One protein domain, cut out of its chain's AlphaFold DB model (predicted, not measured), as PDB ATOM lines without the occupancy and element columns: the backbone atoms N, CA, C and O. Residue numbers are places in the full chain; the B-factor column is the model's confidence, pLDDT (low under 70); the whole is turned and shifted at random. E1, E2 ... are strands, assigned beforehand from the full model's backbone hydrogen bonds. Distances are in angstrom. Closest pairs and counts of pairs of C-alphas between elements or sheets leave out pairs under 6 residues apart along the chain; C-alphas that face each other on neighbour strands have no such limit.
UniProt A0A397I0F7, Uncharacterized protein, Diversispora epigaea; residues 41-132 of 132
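AT A GLANCE: This is residues 41 to 132 of the 132 residues of an uncharacterized protein of Diversispora epigaea (UniProt A0A397I0F7). A long, twisted hairpin of E5 and E6 makes the length of the domain, and a small sheet of E1, E2 and E4 is partly face to face with one half of it, its strands crossed to the hairpin. Short E3 pairs beside E5, and a long loop, residues 67 to 82, leads from E3 to E4. The printed part has 92 residues with six named strands, E1 to E6 along the chain, and no named helix; its class is all strand. Both sheets, E1 - E2 - E4 and E3 - E5 - E6, are antiparallel. The whole is loose, with a radius of gyration of the C-alphas of 15.2 A and spans of 50 by 22 by 20 A.

IN THESE COORDINATES: E1, residues 41 to 47, begins at C-alpha 41 (270.699, 174.218, 200.531) and is 17.1 A long. E2 is residues 51 to 57, 19.9 A; E3 is residues 64 to 66, 6.3 A; E4 is residues 83 to 88, 17.2 A. E5, residues 100 to 114, measures 41.3 A. E6, residues 118 to 131, measures 39.6 A and ends at C-alpha 131 (275.190, 186.691, 193.129).

HOW THE PARTS SIT: E1 and E2 form an antiparallel hairpin, with N 45 and O 53 2.9 A apart. E2, the inner strand, pairs with E4 through N 54 and O 85, 2.9 A. E3 is antiparallel to E5, with N 65 and O 108 3.1 A apart. E5 and E6 form the other hairpin, with N 105 and O 126 2.8 A apart. Between the sheets, the closest C-alphas of E1 and E6, those of Ile 41 and Leu 128, are 6.8 A apart. E4 and E6 are apart.

THE WHOLE: The farthest C-alphas, those of Gly 98 and Phe 115, are 50.2 A apart. The printed part has no cut. The links E3 to E4 and E4 to E5 are long. The pLDDT is under 70 at residues 48 to 49, 60 to 79 and 112 to 120.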
ATOM      1  N   ILE A  41     270.098 173.025 199.938       86.31
ATOM      2  CA  ILE A  41     270.699 174.218 200.531       86.31
ATOM      3  C   ILE A  41     269.581 175.253 200.676       86.31
ATOM      4  O   ILE A  41     268.968 175.634 199.679       86.31
ATOM      5  N   THR A  42     269.302 175.700 201.897       88.62
ATOM      6  CA  THR A  42     268.203 176.642 202.175       88.62
ATOM      7  C   THR A  42     268.675 178.047 202.481       88.62
ATOM      8  O   THR A  42     267.927 178.998 202.265       88.62
ATOM      9  N   ASN A  43     269.901 178.200 202.981       86.56
ATOM     10  CA  ASN A  43     270.466 179.514 203.237       86.56
ATOM     11  C   ASN A  43     271.977 179.504 203.045       86.56
ATOM     12  O   ASN A  43     272.666 178.578 203.478       86.56
ATOM     13  N   VAL A  44     272.475 180.573 202.439       83.75
ATOM     14  CA  VAL A  44     273.893 180.858 202.314       83.75
ATOM     15  C   VAL A  44     274.110 182.323 202.642       83.75
ATOM     16  O   VAL A  44     273.538 183.193 201.990       83.75
ATOM     17  N   THR A  45     274.949 182.606 203.635       83.56
ATOM     18  CA  THR A  45     275.321 183.982 203.974       83.56
ATOM     19  C   THR A  45     276.829 184.145 204.022       83.56
ATOM     20  O   THR A  45     277.547 183.352 204.631       83.56
ATOM     21  N   TRP A  46     277.316 185.190 203.356       76.75
ATOM     22  CA  TRP A  46     278.688 185.678 203.468       76.75
ATOM     23  C   TRP A  46     278.646 186.990 204.222       76.75
ATOM     24  O   TRP A  46     278.276 188.034 203.687       76.75
ATOM     25  N   LEU A  47     278.937 186.912 205.513       70.12
ATOM     26  CA  LEU A  47     278.892 188.062 206.391       70.12
ATOM     27  C   LEU A  47     280.233 188.810 206.331       70.12
ATOM     28  O   LEU A  47     281.292 188.185 206.409       70.12
ATOM     29  N   PRO A  48     280.219 190.155 206.287       62.47
ATOM     30  CA  PRO A  48     281.430 190.978 206.195       62.47
ATOM     31  C   PRO A  48     282.371 190.852 207.407       62.47
ATOM     32  O   PRO A  48     283.490 191.353 207.371       62.47
ATOM     33  N   ASN A  49     281.952 190.160 208.469       69.81
ATOM     34  CA  ASN A  49     282.770 189.802 209.630       69.81
ATOM     35  C   ASN A  49     283.628 188.540 209.403       69.81
ATOM     36  O   ASN A  49     283.997 187.886 210.380       69.81
ATOM     37  N   SER A  50     283.926 188.192 208.147       75.50
ATOM     38  CA  SER A  50     284.732 187.020 207.791       75.50
ATOM     39  C   SER A  50     284.037 185.680 208.057       75.50
ATOM     40  O   SER A  50     284.730 184.697 208.308       75.50
ATOM     41  N   GLN A  51     282.698 185.614 208.049       81.44
ATOM     42  CA  GLN A  51     281.959 184.369 208.316       81.44
ATOM     43  C   GLN A  51     281.095 183.919 207.138       81.44
ATOM     44  O   GLN A  51     280.224 184.646 206.663       81.44
ATOM     45  N   PHE A  52     281.318 182.684 206.701       82.88
ATOM     46  CA  PHE A  52     280.485 181.965 205.749       82.88
ATOM     47  C   PHE A  52     279.542 181.063 206.527       82.88
ATOM     48  O   PHE A  52     280.015 180.220 207.279       82.88
ATOM     49  N   THR A  53     278.233 181.206 206.343       84.56
ATOM     50  CA  THR A  53     277.245 180.294 206.925       84.56
ATOM     51  C   THR A  53     276.496 179.562 205.824       84.56
ATOM     52  O   THR A  53     275.970 180.186 204.904       84.56
ATOM     53  N   LEU A  54     276.419 178.239 205.949       84.44
ATOM     54  CA  LEU A  54     275.642 177.355 205.088       84.44
ATOM     55  C   LEU A  54     274.590 176.654 205.938       84.44
ATOM     56  O   LEU A  54     274.915 176.025 206.945       84.44
ATOM     57  N   THR A  55     273.332 176.755 205.523       86.38
ATOM     58  CA  THR A  55     272.228 175.991 206.103       86.38
ATOM     59  C   THR A  55     271.678 175.034 205.067       86.38
ATOM     60  O   THR A  55     271.385 175.421 203.932       86.38
ATOM     61  N   VAL A  56     271.526 173.781 205.479       84.94
ATOM     62  CA  VAL A  56     270.905 172.732 204.684       84.94
ATOM     63  C   VAL A  56     269.694 172.183 205.418       84.94
ATOM     64  O   VAL A  56     269.645 172.165 206.649       84.94
ATOM     65  N   SER A  57     268.713 171.726 204.655       84.75
ATOM     66  CA  SER A  57     267.525 171.080 205.195       84.75
ATOM     67  C   SER A  57     267.218 169.799 204.446       84.75
ATOM     68  O   SER A  57     267.612 169.614 203.291       84.75
ATOM     69  N   ILE A  58     266.486 168.928 205.121       80.06
ATOM     70  CA  ILE A  58     265.927 167.706 204.555       80.06
ATOM     71  C   ILE A  58     264.431 167.725 204.871       80.06
ATOM     72  O   ILE A  58     264.067 168.247 205.924       80.06
ATOM     73  N   PRO A  59     263.552 167.205 204.000       77.69
ATOM     74  CA  PRO A  59     262.128 167.092 204.298       77.69
ATOM     75  C   PRO A  59     261.833 166.476 205.666       77.69
ATOM     76  O   PRO A  59     262.590 165.639 206.167       77.69
ATOM     77  N   ASP A  60     260.729 166.923 206.262       66.12
ATOM     78  CA  ASP A  60     260.330 166.561 207.619       66.12
ATOM     79  C   ASP A  60     260.241 165.030 207.781       66.12
ATOM     80  O   ASP A  60     259.757 164.328 206.889       66.12
ATOM     81  N   ASN A  61     260.695 164.527 208.938       64.81
ATOM     82  CA  ASN A  61     260.856 163.109 209.330       64.81
ATOM     83  C   ASN A  61     262.206 162.435 209.017       64.81
ATOM     84  O   ASN A  61     262.332 161.227 209.220       64.81
ATOM     85  N   PHE A  62     263.223 163.181 208.579       66.50
ATOM     86  CA  PHE A  62     264.579 162.646 208.421       66.50
ATOM     87  C   PHE A  62     265.578 163.386 209.306       66.50
ATOM     88  O   PHE A  62     265.612 164.617 209.318       66.50
ATOM     89  N   ASP A  63     266.428 162.617 209.988       62.75
ATOM     90  CA  ASP A  63     267.566 163.141 210.734       62.75
ATOM     91  C   ASP A  63     268.728 163.385 209.746       62.75
ATOM     92  O   ASP A  63     269.247 162.424 209.152       62.75
ATOM     93  N   PRO A  64     269.127 164.643 209.486       61.62
ATOM     94  CA  PRO A  64     270.343 164.959 208.756       61.62
ATOM     95  C   PRO A  64     271.516 164.629 209.660       61.62
ATOM     96  O   PRO A  64     271.496 164.899 210.862       61.62
ATOM     97  N   VAL A  65     272.546 164.031 209.080       60.88
ATOM     98  CA  VAL A  65     273.613 163.488 209.914       60.88
ATOM     99  C   VAL A  65     274.950 164.167 209.647       60.88
ATOM    100  O   VAL A  65     275.772 164.181 210.550       60.88
ATOM    101  N   PHE A  66     275.209 164.816 208.502       59.75
ATOM    102  CA  PHE A  66     276.570 165.329 208.275       59.75
ATOM    103  C   PHE A  66     276.674 166.609 207.449       59.75
ATOM    104  O   PHE A  66     276.351 166.632 206.263       59.75
ATOM    105  N   LEU A  67     277.287 167.617 208.071       54.69
ATOM    106  CA  LEU A  67     278.109 168.628 207.416       54.69
ATOM    107  C   LEU A  67     279.394 168.773 208.255       54.69
ATOM    108  O   LEU A  67     279.335 169.210 209.400       54.69
ATOM    109  N   ASN A  68     280.521 168.329 207.700       52.38
ATOM    110  CA  ASN A  68     281.929 168.509 208.103       52.38
ATOM    111  C   ASN A  68     282.411 168.355 209.571       52.38
ATOM    112  O   ASN A  68     283.618 168.234 209.741       52.38
ATOM    113  N   ASP A  69     281.569 168.222 210.601       56.88
ATOM    114  CA  ASP A  69     281.997 168.231 212.020       56.88
ATOM    115  C   ASP A  69     281.347 167.154 212.911       56.88
ATOM    116  O   ASP A  69     281.361 167.252 214.149       56.88
ATOM    117  N   HIS A  70     280.749 166.129 212.300       58.50
ATOM    118  CA  HIS A  70     280.101 165.029 213.012       58.50
ATOM    119  C   HIS A  70     280.891 163.721 212.865       58.50
ATOM    120  O   HIS A  70     281.341 163.359 211.777       58.50
ATOM    121  N   GLN A  71     281.083 163.015 213.983       61.25
ATOM    122  CA  GLN A  71     281.768 161.723 214.009       61.25
ATOM    123  C   GLN A  71     280.786 160.629 213.611       61.25
ATOM    124  O   GLN A  71     279.819 160.376 214.323       61.25
ATOM    125  N   CYS A  72     281.044 159.953 212.492       59.25
ATOM    126  CA  CYS A  72     280.087 159.005 211.934       59.25
ATOM    127  C   CYS A  72     279.697 157.889 212.915       59.25
ATOM    128  O   CYS A  72     278.553 157.431 212.965       59.25
ATOM    129  N   ASP A  73     280.646 157.441 213.726       57.88
ATOM    130  CA  ASP A  73     280.477 156.366 214.691       57.88
ATOM    131  C   ASP A  73     279.703 156.776 215.952       57.88
ATOM    132  O   ASP A  73     279.523 155.938 216.841       57.88
ATOM    133  N   LYS A  74     279.167 157.999 216.039       60.75
ATOM    134  CA  LYS A  74     278.424 158.498 217.203       60.75
ATOM    135  C   LYS A  74     277.107 159.129 216.776       60.75
ATOM    136  O   LYS A  74     277.041 159.828 215.786       60.75
ATOM    137  N   SER A  75     276.043 158.837 217.521       65.31
ATOM    138  CA  SER A  75     274.886 159.732 217.517       65.31
ATOM    139  C   SER A  75     275.215 160.823 218.524       65.31
ATOM    140  O   SER A  75     275.638 160.509 219.638       65.31
ATOM    141  N   ASP A  76     275.143 162.080 218.106       67.44
ATOM    142  CA  ASP A  76     275.389 163.227 218.971       67.44
ATOM    143  C   ASP A  76     274.364 164.327 218.676       67.44
ATOM    144  O   ASP A  76     273.542 164.222 217.764       67.44
ATOM    145  N   THR A  77     274.404 165.391 219.472       69.50
ATOM    146  CA  THR A  77     273.450 166.501 219.396       69.50
ATOM    147  C   THR A  77     273.591 167.361 218.137       69.50
ATOM    148  O   THR A  77     272.887 168.358 218.024       69.50
ATOM    149  N   LYS A  78     274.513 167.043 217.218       67.88
ATOM    150  CA  LYS A  78     274.700 167.757 215.948       67.88
ATOM    151  C   LYS A  78     273.876 167.159 214.801       67.88
ATOM    152  O   LYS A  78     273.862 167.739 213.720       67.88
ATOM    153  N   GLN A  79     273.176 166.045 215.025       69.25
ATOM    154  CA  GLN A  79     272.204 165.480 214.081       69.25
ATOM    155  C   GLN A  79     270.891 166.284 214.125       69.25
ATOM    156  O   GLN A  79     269.906 165.850 214.719       69.25
ATOM    157  N   VAL A  80     270.900 167.508 213.586       74.75
ATOM    158  CA  VAL A  80     269.782 168.469 213.685       74.75
ATOM    159  C   VAL A  80     269.289 168.920 212.317       74.75
ATOM    160  O   VAL A  80     270.092 169.247 211.449       74.75
ATOM    161  N   ASN A  81     267.967 168.968 212.129       76.94
ATOM    162  CA  ASN A  81     267.312 169.484 210.924       76.94
ATOM    163  C   ASN A  81     266.531 170.767 211.248       76.94
ATOM    164  O   ASN A  81     265.656 170.707 212.115       76.94
ATOM    165  N   PRO A  82     266.780 171.902 210.572       83.19
ATOM    166  CA  PRO A  82     267.860 172.151 209.616       83.19
ATOM    167  C   PRO A  82     269.241 172.146 210.284       83.19
ATOM    168  O   PRO A  82     269.372 172.418 211.477       83.19
ATOM    169  N   PHE A  83     270.276 171.867 209.491       79.69
ATOM    170  CA  PHE A  83     271.662 171.920 209.941       79.69
ATOM    171  C   PHE A  83     272.331 173.201 209.438       79.69
ATOM    172  O   PHE A  83     272.282 173.498 208.243       79.69
ATOM    173  N   THR A  84     273.021 173.913 210.328       81.31
ATOM    174  CA  THR A  84     273.795 175.116 210.001       81.31
ATOM    175  C   THR A  84     275.250 174.930 210.417       81.31
ATOM    176  O   THR A  84     275.521 174.584 211.565       81.31
ATOM    177  N   SER A  85     276.188 175.209 209.508       78.56
ATOM    178  CA  SER A  85     277.602 175.387 209.857       78.56
ATOM    179  C   SER A  85     278.100 176.758 209.425       78.56
ATOM    180  O   SER A  85     277.635 177.328 208.434       78.56
ATOM    181  N   THR A  86     279.035 177.278 210.214       81.62
ATOM    182  CA  THR A  86     279.651 178.583 210.028       81.62
ATOM    183  C   THR A  86     281.163 178.423 210.043       81.62
ATOM    184  O   THR A  86     281.729 177.910 211.008       81.62
ATOM    185  N   TRP A  87     281.826 178.913 208.999       80.19
ATOM    186  CA  TRP A  87     283.279 178.902 208.868       80.19
ATOM    187  C   TRP A  87     283.818 180.321 208.786       80.19
ATOM    188  O   TRP A  87     283.211 181.201 208.174       80.19
ATOM    189  N   SER A  88     284.993 180.533 209.369       81.62
ATOM    190  CA  SER A  88     285.759 181.749 209.122       81.62
ATOM    191  C   SER A  88     286.420 181.688 207.745       81.62
ATOM    192  O   SER A  88     286.997 180.661 207.398       81.62
ATOM    193  N   TYR A  89     286.418 182.786 206.998       75.94
ATOM    194  CA  TYR A  89     287.151 182.917 205.737       75.94
ATOM    195  C   TYR A  89     288.019 184.181 205.739       75.94
ATOM    196  O   TYR A  89     287.861 185.054 206.584       75.94
ATOM    197  N   ASN A  90     288.959 184.308 204.804       79.50
ATOM    198  CA  ASN A  90     289.759 185.527 204.677       79.50
ATOM    199  C   ASN A  90     288.988 186.595 203.869       79.50
ATOM    200  O   ASN A  90     288.714 186.351 202.697       79.50
ATOM    201  N   PRO A  91     288.684 187.795 204.399       75.69
ATOM    202  CA  PRO A  91     287.993 188.847 203.642       75.69
ATOM    203  C   PRO A  91     288.643 189.197 202.305       75.69
ATOM    204  O   PRO A  91     287.950 189.505 201.342       75.69
ATOM    205  N   SER A  92     289.970 189.100 202.221       76.94
ATOM    206  CA  SER A  92     290.714 189.376 200.991       76.94
ATOM    207  C   SER A  92     290.489 188.334 199.890       76.94
ATOM    208  O   SER A  92     290.876 188.577 198.751       76.94
ATOM    209  N   SER A  93     289.890 187.179 200.205       73.25
ATOM    210  CA  SER A  93     289.493 186.163 199.225       73.25
ATOM    211  C   SER A  93     288.027 186.277 198.804       73.25
ATOM    212  O   SER A  93     287.531 185.377 198.127       73.25
ATOM    213  N   LEU A  94     287.321 187.346 199.197       74.38
ATOM    214  CA  LEU A  94     285.970 187.580 198.703       74.38
ATOM    215  C   LEU A  94     286.012 187.853 197.196       74.38
ATOM    216  O   LEU A  94     286.737 188.750 196.756       74.38
ATOM    217  N   PRO A  95     285.238 187.118 196.387       73.81
ATOM    218  CA  PRO A  95     285.025 187.491 195.011       73.81
ATOM    219  C   PRO A  95     284.315 188.860 194.945       73.81
ATOM    220  O   PRO A  95     283.620 189.256 195.884       73.81
ATOM    221  N   PRO A  96     284.515 189.625 193.859       79.31
ATOM    222  CA  PRO A  96     283.977 190.978 193.745       79.31
ATOM    223  C   PRO A  96     282.445 191.021 193.820       79.31
ATOM    224  O   PRO A  96     281.776 190.081 193.390       79.31
ATOM    225  N   TYR A  97     281.880 192.140 194.280       81.06
ATOM    226  CA  TYR A  97     280.436 192.388 194.183       81.06
ATOM    227  C   TYR A  97     279.943 192.242 192.736       81.06
ATOM    228  O   TYR A  97     280.610 192.686 191.796       81.06
ATOM    229  N   GLY A  98     278.785 191.610 192.557       80.44
ATOM    230  CA  GLY A  98     278.213 191.267 191.255       80.44
ATOM    231  C   GLY A  98     278.776 189.990 190.623       80.44
ATOM    232  O   GLY A  98     278.367 189.627 189.520       80.44
ATOM    233  N   SER A  99     279.707 189.296 191.285       82.06
ATOM    234  CA  SER A  99     280.181 187.983 190.836       82.06
ATOM    235  C   SER A  99     279.155 186.882 191.113       82.06
ATOM    236  O   SER A  99     278.362 186.964 192.050       82.06
ATOM    237  N   TYR A 100     279.185 185.833 190.290       81.81
ATOM    238  CA  TYR A 100     278.430 184.610 190.543       81.81
ATOM    239  C   TYR A 100     279.252 183.668 191.419       81.81
ATOM    240  O   TYR A 100     280.401 183.360 191.095       81.81
ATOM    241  N   VAL A 101     278.644 183.189 192.498       82.06
ATOM    242  CA  VAL A 101     279.225 182.225 193.431       82.06
ATOM    243  C   VAL A 101     278.379 180.961 193.406       82.06
ATOM    244  O   VAL A 101     277.162 181.024 193.569       82.06
ATOM    245  N   SER A 102     279.032 179.816 193.191       83.38
ATOM    246  CA  SER A 102     278.425 178.494 193.358       83.38
ATOM    247  C   SER A 102     278.888 177.903 194.681       83.38
ATOM    248  O   SER A 102     280.086 177.887 194.963       83.38
ATOM    249  N   VAL A 103     277.945 177.424 195.485       82.88
ATOM    250  CA  VAL A 103     278.222 176.633 196.684       82.88
ATOM    251  C   VAL A 103     277.758 175.215 196.434       82.88
ATOM    252  O   VAL A 103     276.568 174.981 196.234       82.88
ATOM    253  N   ASP A 104     278.707 174.287 196.485       81.56
ATOM    254  CA  ASP A 104     278.474 172.860 196.319       81.56
ATOM    255  C   ASP A 104     278.594 172.157 197.676       81.56
ATOM    256  O   ASP A 104     279.587 172.314 198.390       81.56
ATOM    257  N   ALA A 105     277.578 171.380 198.043       77.62
ATOM    258  CA  ALA A 105     277.523 170.643 199.296       77.62
ATOM    259  C   ALA A 105     277.062 169.202 199.063       77.62
ATOM    260  O   ALA A 105     275.988 168.963 198.516       77.62
ATOM    261  N   SER A 106     277.845 168.236 199.544       77.00
ATOM    262  CA  SER A 106     277.399 166.847 199.679       77.00
ATOM    263  C   SER A 106     276.626 166.702 200.986       77.00
ATOM    264  O   SER A 106     277.212 166.789 202.065       77.00
ATOM    265  N   ILE A 107     275.313 166.495 200.901       78.19
ATOM    266  CA  ILE A 107     274.431 166.386 202.067       78.19
ATOM    267  C   ILE A 107     274.147 164.911 202.337       78.19
ATOM    268  O   ILE A 107     273.776 164.179 201.418       78.19
ATOM    269  N   TYR A 108     274.295 164.484 203.593       76.38
ATOM    270  CA  TYR A 108     274.114 163.093 204.017       76.38
ATOM    271  C   TYR A 108     272.995 162.947 205.054       76.38
ATOM    272  O   TYR A 108     272.885 163.751 205.986       76.38
ATOM    273  N   TRP A 109     272.200 161.882 204.932       76.31
ATOM    274  CA  TRP A 109     271.063 161.607 205.817       76.31
ATOM    275  C   TRP A 109     270.765 160.123 205.970       76.31
ATOM    276  O   TRP A 109     271.330 159.285 205.264       76.31
ATOM    277  N   HIS A 110     269.867 159.808 206.910       73.69
ATOM    278  CA  HIS A 110     269.392 158.446 207.167       73.69
ATOM    279  C   HIS A 110     270.547 157.443 207.341       73.69
ATOM    280  O   HIS A 110     270.612 156.367 206.737       73.69
ATOM    281  N   CYS A 111     271.518 157.843 208.155       71.25
ATOM    282  CA  CYS A 111     272.743 157.091 208.324       71.25
ATOM    283  C   CYS A 111     272.558 155.959 209.327       71.25
ATOM    284  O   CYS A 111     272.227 156.174 210.489       71.25
ATOM    285  N   ASN A 112     272.811 154.736 208.874       67.75
ATOM    286  CA  ASN A 112     272.661 153.531 209.672       67.75
ATOM    287  C   ASN A 112     274.026 152.882 209.905       67.75
ATOM    288  O   ASN A 112     274.758 152.571 208.959       67.75
ATOM    289  N   LYS A 113     274.347 152.605 211.174       66.50
ATOM    290  CA  LYS A 113     275.498 151.770 211.532       66.50
ATOM    291  C   LYS A 113     275.180 150.319 211.177       66.50
ATOM    292  O   LYS A 113     274.223 149.744 211.691       66.50
ATOM    293  N   LYS A 114     275.975 149.715 210.300       63.34
ATOM    294  CA  LYS A 114     275.933 148.273 210.026       63.34
ATOM    295  C   LYS A 114     277.001 147.548 210.851       63.34
ATOM    296  O   LYS A 114     277.919 148.163 211.394       63.34
ATOM    297  N   PHE A 115     276.862 146.223 210.969       53.34
ATOM    298  CA  PHE A 115     277.838 145.366 211.651       53.34
ATOM    299  C   PHE A 115     279.265 145.641 211.132       53.34
ATOM    300  O   PHE A 115     279.464 145.736 209.923       53.34
ATOM    301  N   LYS A 116     280.247 145.721 212.047       58.28
ATOM    302  CA  LYS A 116     281.673 146.055 211.800       58.28
ATOM    303  C   LYS A 116     281.992 147.529 211.477       58.28
ATOM    304  O   LYS A 116     282.921 147.797 210.724       58.28
ATOM    305  N   SER A 117     281.261 148.476 212.069       60.09
ATOM    306  CA  SER A 117     281.582 149.920 212.020       60.09
ATOM    307  C   SER A 117     281.477 150.572 210.638       60.09
ATOM    308  O   SER A 117     281.955 151.687 210.447       60.09
ATOM    309  N   VAL A 118     280.829 149.910 209.677       59.97
ATOM    310  CA  VAL A 118     280.515 150.518 208.381       59.97
ATOM    311  C   VAL A 118     279.266 151.370 208.537       59.97
ATOM    312  O   VAL A 118     278.255 150.923 209.085       59.97
ATOM    313  N   ILE A 119     279.337 152.598 208.046       66.19
ATOM    314  CA  ILE A 119     278.259 153.571 208.161       66.19
ATOM    315  C   ILE A 119     277.743 153.821 206.763       66.19
ATOM    316  O   ILE A 119     278.474 154.290 205.892       66.19
ATOM    317  N   MET A 120     276.491 153.432 206.551       68.69
ATOM    318  CA  MET A 120     275.808 153.648 205.288       68.69
ATOM    319  C   MET A 120     274.888 154.841 205.440       68.69
ATOM    320  O   MET A 120     273.995 154.825 206.283       68.69
ATOM    321  N   CYS A 121     275.119 155.846 204.607       73.12
ATOM    322  CA  CYS A 121     274.307 157.044 204.516       73.12
ATOM    323  C   CYS A 121     273.663 157.128 203.142       73.12
ATOM    324  O   CYS A 121     274.252 156.707 202.141       73.12
ATOM    325  N   CYS A 122     272.493 157.745 203.110       76.12
ATOM    326  CA  CYS A 122     271.992 158.384 201.911       76.12
ATOM    327  C   CYS A 122     272.800 159.657 201.681       76.12
ATOM    328  O   CYS A 122     273.206 160.311 202.646       76.12
ATOM    329  N   HIS A 123     273.073 159.988 200.423       77.94
ATOM    330  CA  HIS A 123     273.788 161.210 200.090       77.94
ATOM    331  C   HIS A 123     273.325 161.783 198.757       77.94
ATOM    332  O   HIS A 123     272.880 161.045 197.875       77.94
ATOM    333  N   ARG A 124     273.456 163.102 198.616       77.50
ATOM    334  CA  ARG A 124     273.212 163.827 197.372       77.50
ATOM    335  C   ARG A 124     274.009 165.120 197.372       77.50
ATOM    336  O   ARG A 124     274.056 165.824 198.379       77.50
ATOM    337  N   ASP A 125     274.598 165.416 196.226       81.38
ATOM    338  CA  ASP A 125     275.284 166.676 195.996       81.38
ATOM    339  C   ASP A 125     274.260 167.737 195.591       81.38
ATOM    340  O   ASP A 125     273.384 167.493 194.758       81.38
ATOM    341  N   GLN A 126     274.351 168.902 196.221       81.56
ATOM    342  CA  GLN A 126     273.529 170.068 195.943       81.56
ATOM    343  C   GLN A 126     274.416 171.243 195.581       81.56
ATOM    344  O   GLN A 126     275.469 171.435 196.185       81.56
ATOM    345  N   SER A 127     273.940 172.047 194.641       84.44
ATOM    346  CA  SER A 127     274.623 173.247 194.177       84.44
ATOM    347  C   SER A 127     273.667 174.426 194.270       84.44
ATOM    348  O   SER A 127     272.535 174.348 193.789       84.44
ATOM    349  N   LEU A 128     274.116 175.526 194.865       83.25
ATOM    350  CA  LEU A 128     273.394 176.794 194.867       83.25
ATOM    351  C   LEU A 128     274.239 177.861 194.180       83.25
ATOM    352  O   LEU A 128     275.322 178.195 194.653       83.25
ATOM    353  N   LEU A 129     273.703 178.429 193.101       83.69
ATOM    354  CA  LEU A 129     274.279 179.578 192.414       83.69
ATOM    355  C   LEU A 129     273.584 180.858 192.890       83.69
ATOM    356  O   LEU A 129     272.362 180.966 192.802       83.69
ATOM    357  N   PHE A 130     274.355 181.836 193.352       79.50
ATOM    358  CA  PHE A 130     273.849 183.154 193.733       79.50
ATOM    359  C   PHE A 130     274.827 184.260 193.327       79.50
ATOM    360  O   PHE A 130     275.951 183.996 192.899       79.50
ATOM    361  N   THR A 131     274.376 185.507 193.421       80.06
ATOM    362  CA  THR A 131     275.190 186.691 193.129       80.06
ATOM    363  C   THR A 131     275.606 187.364 194.433       80.06
ATOM    364  O   THR A 131     274.781 187.500 195.337       80.06
ATOM    365  N   MET A 132     276.879 187.754 194.512       74.00
ATOM    366  CA  MET A 132     277.479 188.521 195.611       74.00
ATOM    367  C   MET A 132     277.092 189.997 195.607       74.00
ATOM    368  O   MET A 132     277.098 190.598 194.507       74.00
TER     369      MET A 132